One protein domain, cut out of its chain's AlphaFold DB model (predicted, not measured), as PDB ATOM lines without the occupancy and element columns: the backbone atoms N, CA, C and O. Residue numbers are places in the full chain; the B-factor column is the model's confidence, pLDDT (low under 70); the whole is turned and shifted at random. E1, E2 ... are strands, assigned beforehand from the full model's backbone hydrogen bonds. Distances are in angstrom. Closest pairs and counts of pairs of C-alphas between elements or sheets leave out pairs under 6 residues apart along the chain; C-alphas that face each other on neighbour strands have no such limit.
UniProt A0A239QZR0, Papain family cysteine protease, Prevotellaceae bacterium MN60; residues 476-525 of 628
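AT A GLANCE: This is residues 476 to 525 of the 628 residues of the protein "Papain family cysteine protease" of Prevotellaceae bacterium MN60 (UniProt A0A239QZR0). The model has little regular structure: a long looping stretch, residues 476 to 511, makes most of the body, and a small two-stranded hairpin, E1 and E2, forms one end of the longest axis, with the loop around His 494 at the other end. The printed part has 50 residues, with no named helix and two named strands, E1 then E2, in one antiparallel sheet. The class is all strand, though the named elements hold only 7 residues. The whole is compact, with a radius of gyration of the C-alphas of 10.3 A and spans of 27 by 22 by 14 A.

IN THESE COORDINATES: The printed part begins at C-alpha 476 (15.075, -3.987, -40.911). E1, residues 512 to 515, starts at C-alpha 512 (12.019, -4.746, -26.381) and is 8.5 A long. E2, residues 521 to 523, ends at C-alpha 523 (11.199, -7.971, -22.368).

HOW THE PARTS SIT: E1 and E2 form a hairpin with a tight link of 5 residues; their directions stand at 137 degrees. N 513 and O 522 are within hydrogen-bond range at 2.8 A.

THE WHOLE: The C-alphas farthest apart, of His 494 and Tyr 518, are 28.9 A apart. The printed part has no cut. Residues 480 to 481, 498 and 524 to 525 have pLDDT under 70.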
ATOM      1  N   GLU A 476      14.134  -4.851 -41.630       86.31
ATOM      2  CA  GLU A 476      15.075  -3.987 -40.911       86.31
ATOM      3  C   GLU A 476      15.223  -4.440 -39.452       86.31
ATOM      4  O   GLU A 476      14.317  -5.058 -38.918       86.31
ATOM      5  N   ASP A 477      16.404  -4.210 -38.881       83.88
ATOM      6  CA  ASP A 477      16.765  -4.427 -37.470       83.88
ATOM      7  C   ASP A 477      17.480  -3.137 -37.057       83.88
ATOM      8  O   ASP A 477      18.702  -2.978 -37.223       83.88
ATOM      9  N   ALA A 478      16.676  -2.122 -36.763       82.25
ATOM     10  CA  ALA A 478      17.112  -0.735 -36.671       82.25
ATOM     11  C   ALA A 478      17.829  -0.456 -35.345       82.25
ATOM     12  O   ALA A 478      18.826   0.281 -35.316       82.25
ATOM     13  N   ASP A 479      17.397  -1.093 -34.265       75.81
ATOM     14  CA  ASP A 479      18.048  -1.030 -32.960       75.81
ATOM     15  C   ASP A 479      19.158  -2.092 -32.793       75.81
ATOM     16  O   ASP A 479      20.023  -1.945 -31.919       75.81
ATOM     17  N   GLY A 480      19.255  -3.063 -33.711       68.94
ATOM     18  CA  GLY A 480      20.269  -4.121 -33.763       68.94
ATOM     19  C   GLY A 480      20.148  -5.135 -32.644       68.94
ATOM     20  O   GLY A 480      21.163  -5.682 -32.177       68.94
ATOM     21  N   ASP A 481      18.932  -5.298 -32.164       66.88
ATOM     22  CA  ASP A 481      18.538  -6.258 -31.169       66.88
ATOM     23  C   ASP A 481      18.395  -7.660 -31.779       66.88
ATOM     24  O   ASP A 481      18.292  -8.625 -31.025       66.88
ATOM     25  N   GLY A 482      18.458  -7.769 -33.116       70.19
ATOM     26  CA  GLY A 482      18.456  -8.975 -33.938       70.19
ATOM     27  C   GLY A 482      17.126  -9.721 -34.006       70.19
ATOM     28  O   GLY A 482      17.118 -10.908 -34.369       70.19
ATOM     29  N   LEU A 483      16.039  -9.072 -33.614       81.44
ATOM     30  CA  LEU A 483      14.730  -9.223 -34.226       81.44
ATOM     31  C   LEU A 483      14.634  -8.243 -35.398       81.44
ATOM     32  O   LEU A 483      15.497  -7.398 -35.594       81.44
ATOM     33  N   TYR A 484      13.658  -8.460 -36.274       89.12
ATOM     34  CA  TYR A 484      13.501  -7.629 -37.461       89.12
ATOM     35  C   TYR A 484      12.043  -7.240 -37.618       89.12
ATOM     36  O   TYR A 484      11.165  -8.101 -37.497       89.12
ATOM     37  N   PHE A 485      11.781  -5.996 -37.987       92.06
ATOM     38  CA  PHE A 485      10.481  -5.588 -38.484       92.06
ATOM     39  C   PHE A 485      10.449  -5.651 -40.013       92.06
ATOM     40  O   PHE A 485      11.383  -5.265 -40.721       92.06
ATOM     41  N   TRP A 486       9.342  -6.158 -40.546       92.38
ATOM     42  CA  TRP A 486       9.067  -6.175 -41.986       92.38
ATOM     43  C   TRP A 486       7.640  -5.747 -42.310       92.38
ATOM     44  O   TRP A 486       7.177  -5.951 -43.431       92.38
ATOM     45  N   GLY A 487       6.929  -5.148 -41.353       91.94
ATOM     46  CA  GLY A 487       5.555  -4.723 -41.567       91.94
ATOM     47  C   GLY A 487       4.523  -5.826 -41.344       91.94
ATOM     48  O   GLY A 487       4.684  -6.702 -40.493       91.94
ATOM     49  N   LEU A 488       3.415  -5.759 -42.085       90.75
ATOM     50  CA  LEU A 488       2.280  -6.668 -41.909       90.75
ATOM     51  C   LEU A 488       2.443  -7.978 -42.672       90.75
ATOM     52  O   LEU A 488       2.859  -8.014 -43.826       90.75
ATOM     53  N   GLY A 489       1.958  -9.054 -42.057       87.50
ATOM     54  CA  GLY A 489       1.865 -10.361 -42.693       87.50
ATOM     55  C   GLY A 489       3.098 -11.245 -42.465       87.50
ATOM     56  O   GLY A 489       3.899 -11.003 -41.560       87.50
ATOM     57  N   PRO A 490       3.205 -12.352 -43.220       88.44
ATOM     58  CA  PRO A 490       4.283 -13.316 -43.039       88.44
ATOM     59  C   PRO A 490       5.632 -12.733 -43.466       88.44
ATOM     60  O   PRO A 490       5.692 -11.927 -44.394       88.44
ATOM     61  N   LYS A 491       6.715 -13.217 -42.844       89.88
ATOM     62  CA  LYS A 491       8.088 -12.852 -43.209       89.88
ATOM     63  C   LYS A 491       8.319 -13.020 -44.722       89.88
ATOM     64  O   LYS A 491       8.131 -14.134 -45.228       89.88
ATOM     65  N   PRO A 492       8.742 -11.964 -45.441       90.94
ATOM     66  CA  PRO A 492       9.045 -12.053 -46.863       90.94
ATOM     67  C   PRO A 492      10.105 -13.111 -47.193       90.94
ATOM     68  O   PRO A 492      11.070 -13.308 -46.454       90.94
ATOM     69  N   ALA A 493       9.949 -13.783 -48.336       89.88
ATOM     70  CA  ALA A 493      10.839 -14.873 -48.748       89.88
ATOM     71  C   ALA A 493      12.270 -14.409 -49.075       89.88
ATOM     72  O   ALA A 493      13.200 -15.212 -49.015       89.88
ATOM     73  N   HIS A 494      12.446 -13.133 -49.430       89.06
ATOM     74  CA  HIS A 494      13.754 -12.522 -49.663       89.06
ATOM     75  C   HIS A 494      14.415 -12.002 -48.386       89.06
ATOM     76  O   HIS A 494      15.601 -11.671 -48.439       89.06
ATOM     77  N   CYS A 495      13.703 -11.943 -47.248       85.88
ATOM     78  CA  CYS A 495      14.385 -11.732 -45.977       85.88
ATOM     79  C   CYS A 495      15.384 -12.881 -45.784       85.88
ATOM     80  O   CYS A 495      15.044 -14.040 -46.056       85.88
ATOM     81  N   PRO A 496      16.601 -12.602 -45.298       80.75
ATOM     82  CA  PRO A 496      17.575 -13.651 -45.077       80.75
ATOM     83  C   PRO A 496      17.041 -14.806 -44.221       80.75
ATOM     84  O   PRO A 496      16.225 -14.615 -43.314       80.75
ATOM     85  N   SER A 497      17.516 -16.024 -44.491       78.75
ATOM     86  CA  SER A 497      17.056 -17.241 -43.804       78.75
ATOM     87  C   SER A 497      17.255 -17.184 -42.289       78.75
ATOM     88  O   SER A 497      16.450 -17.762 -41.567       78.75
ATOM     89  N   TRP A 498      18.276 -16.456 -41.821       69.38
ATOM     90  CA  TRP A 498      18.598 -16.273 -40.401       69.38
ATOM     91  C   TRP A 498      17.694 -15.274 -39.666       69.38
ATOM     92  O   TRP A 498      17.742 -15.211 -38.437       69.38
ATOM     93  N   VAL A 499      16.892 -14.476 -40.381       79.31
ATOM     94  CA  VAL A 499      15.926 -13.563 -39.752       79.31
ATOM     95  C   VAL A 499      14.856 -14.400 -39.035       79.31
ATOM     96  O   VAL A 499      14.263 -15.273 -39.684       79.31
ATOM     97  N   PRO A 500      14.579 -14.165 -37.738       79.50
ATOM     98  CA  PRO A 500      13.545 -14.889 -37.001       79.50
ATOM     99  C   PRO A 500      12.173 -14.804 -37.674       79.50
ATOM    100  O   PRO A 500      11.856 -13.839 -38.359       79.50
ATOM    101  N   ASN A 501      11.330 -15.821 -37.476       84.81
ATOM    102  CA  ASN A 501       9.955 -15.803 -37.996       84.81
ATOM    103  C   ASN A 501       9.007 -14.938 -37.152       84.81
ATOM    104  O   ASN A 501       7.873 -14.697 -37.565       84.81
ATOM    105  N   THR A 502       9.470 -14.492 -35.986       86.69
ATOM    106  CA  THR A 502       8.753 -13.571 -35.112       86.69
ATOM    107  C   THR A 502       9.244 -12.153 -35.399       86.69
ATOM    108  O   THR A 502      10.453 -11.930 -35.295       86.69
ATOM    109  N   PRO A 503       8.358 -11.226 -35.803       89.25
ATOM    110  CA  PRO A 503       8.748  -9.850 -36.066       89.25
ATOM    111  C   PRO A 503       9.080  -9.122 -34.767       89.25
ATOM    112  O   PRO A 503       8.559  -9.464 -33.701       89.25
ATOM    113  N   ASP A 504       9.911  -8.096 -34.886       86.44
ATOM    114  CA  ASP A 504      10.168  -7.163 -33.801       86.44
ATOM    115  C   ASP A 504       8.928  -6.302 -33.488       86.44
ATOM    116  O   ASP A 504       8.176  -5.898 -34.384       86.44
ATOM    117  N   GLY A 505       8.689  -6.061 -32.201       85.44
ATOM    118  CA  GLY A 505       7.587  -5.253 -31.695       85.44
ATOM    119  C   GLY A 505       7.904  -3.760 -31.584       85.44
ATOM    120  O   GLY A 505       6.960  -2.956 -31.651       85.44
ATOM    121  N   ASP A 506       9.181  -3.381 -31.444       86.19
ATOM    122  CA  ASP A 506       9.628  -1.982 -31.447       86.19
ATOM    123  C   ASP A 506      11.104  -1.813 -31.848       86.19
ATOM    124  O   ASP A 506      12.004  -1.858 -31.018       86.19
ATOM    125  N   ASP A 507      11.306  -1.433 -33.110       82.62
ATOM    126  CA  ASP A 507      12.609  -1.329 -33.792       82.62
ATOM    127  C   ASP A 507      13.445  -0.108 -33.347       82.62
ATOM    128  O   ASP A 507      14.302   0.428 -34.060       82.62
ATOM    129  N   HIS A 508      13.133   0.429 -32.171       83.69
ATOM    130  CA  HIS A 508      13.800   1.574 -31.565       83.69
ATOM    131  C   HIS A 508      14.228   1.325 -30.114       83.69
ATOM    132  O   HIS A 508      14.893   2.190 -29.528       83.69
ATOM    133  N   ASP A 509      13.902   0.167 -29.536       78.75
ATOM    134  CA  ASP A 509      14.287  -0.196 -28.178       78.75
ATOM    135  C   ASP A 509      14.950  -1.572 -28.125       78.75
ATOM    136  O   ASP A 509      14.300  -2.605 -28.028       78.75
ATOM    137  N   ILE A 510      16.276  -1.545 -27.982       75.00
ATOM    138  CA  ILE A 510      17.140  -2.727 -27.883       75.00
ATOM    139  C   ILE A 510      16.847  -3.649 -26.681       75.00
ATOM    140  O   ILE A 510      17.569  -4.627 -26.477       75.00
ATOM    141  N   ASN A 511      15.895  -3.340 -25.801       75.19
ATOM    142  CA  ASN A 511      15.448  -4.244 -24.733       75.19
ATOM    143  C   ASN A 511      14.022  -4.763 -24.949       75.19
ATOM    144  O   ASN A 511      13.561  -5.587 -24.161       75.19
ATOM    145  N   SER A 512      13.342  -4.296 -25.988       82.19
ATOM    146  CA  SER A 512      12.019  -4.746 -26.381       82.19
ATOM    147  C   SER A 512      12.132  -5.839 -27.430       82.19
ATOM    148  O   SER A 512      13.102  -5.903 -28.173       82.19
ATOM    149  N   GLY A 513      11.162  -6.744 -27.421       84.19
ATOM    150  CA  GLY A 513      11.096  -7.855 -28.346       84.19
ATOM    151  C   GLY A 513       9.795  -7.934 -29.106       84.19
ATOM    152  O   GLY A 513       9.142  -6.932 -29.387       84.19
ATOM    153  N   ALA A 514       9.398  -9.164 -29.421       86.94
ATOM    154  CA  ALA A 514       8.167  -9.420 -30.140       86.94
ATOM    155  C   ALA A 514       6.957  -8.803 -29.424       86.94
ATOM    156  O   ALA A 514       6.826  -8.865 -28.200       86.94
ATOM    157  N   LEU A 515       6.042  -8.247 -30.214       88.62
ATOM    158  CA  LEU A 515       4.764  -7.763 -29.711       88.62
ATOM    159  C   LEU A 515       3.801  -8.936 -29.499       88.62
ATOM    160  O   LEU A 515       3.530  -9.707 -30.426       88.62
ATOM    161  N   ASP A 516       3.232  -9.050 -28.302       83.19
ATOM    162  CA  ASP A 516       2.179 -10.021 -28.028       83.19
ATOM    163  C   ASP A 516       0.804  -9.574 -28.578       83.19
ATOM    164  O   ASP A 516       0.611  -8.483 -29.120       83.19
ATOM    165  N   ASN A 517      -0.215 -10.427 -28.430       81.50
ATOM    166  CA  ASN A 517      -1.576 -10.118 -28.895       81.50
ATOM    167  C   ASN A 517      -2.299  -9.038 -28.059       81.50
ATOM    168  O   ASN A 517      -3.446  -8.696 -28.365       81.50
ATOM    169  N   TYR A 518      -1.662  -8.536 -27.006       83.50
ATOM    170  CA  TYR A 518      -2.173  -7.550 -26.053       83.50
ATOM    171  C   TYR A 518      -1.395  -6.226 -26.122       83.50
ATOM    172  O   TYR A 518      -1.707  -5.280 -25.391       83.50
ATOM    173  N   GLY A 519      -0.463  -6.132 -27.073       83.94
ATOM    174  CA  GLY A 519       0.333  -4.948 -27.349       83.94
ATOM    175  C   GLY A 519       1.524  -4.791 -26.409       83.94
ATOM    176  O   GLY A 519       2.180  -3.755 -26.474       83.94
ATOM    177  N   ASN A 520       1.808  -5.777 -25.553       86.25
ATOM    178  CA  ASN A 520       2.985  -5.774 -24.694       86.25
ATOM    179  C   ASN A 520       4.201  -6.239 -25.493       86.25
ATOM    180  O   ASN A 520       4.115  -7.177 -26.288       86.25
ATOM    181  N   LEU A 521       5.330  -5.574 -25.270       85.88
ATOM    182  CA  LEU A 521       6.613  -5.973 -25.830       85.88
ATOM    183  C   LEU A 521       7.220  -7.035 -24.916       85.88
ATOM    184  O   LEU A 521       7.265  -6.852 -23.699       85.88
ATOM    185  N   GLU A 522       7.656  -8.154 -25.490       82.44
ATOM    186  CA  GLU A 522       8.444  -9.140 -24.756       82.44
ATOM    187  C   GLU A 522       9.716  -8.464 -24.232       82.44
ATOM    188  O   GLU A 522      10.480  -7.902 -25.012       82.44
ATOM    189  N   GLU A 523       9.951  -8.494 -22.918       74.44
ATOM    190  CA  GLU A 523      11.199  -7.971 -22.368       74.44
ATOM    191  C   GLU A 523      12.348  -8.888 -22.768       74.44
ATOM    192  O   GLU A 523      12.419 -10.057 -22.371       74.44
ATOM    193  N   LEU A 524      13.280  -8.334 -23.530       67.31
ATOM    194  CA  LEU A 524      14.510  -9.015 -23.863       67.31
ATOM    195  C   LEU A 524      15.567  -8.717 -22.804       67.31
ATOM    196  O   LEU A 524      15.523  -7.688 -22.121       67.31
ATOM    197  N   PRO A 525      16.534  -9.625 -22.607       66.00
ATOM    198  CA  PRO A 525      17.474  -9.476 -21.514       66.00
ATOM    199  C   PRO A 525      18.259  -8.157 -21.547       66.00
ATOM    200  O   PRO A 525      18.928  -7.848 -22.537       66.00
TER     201      PRO A 525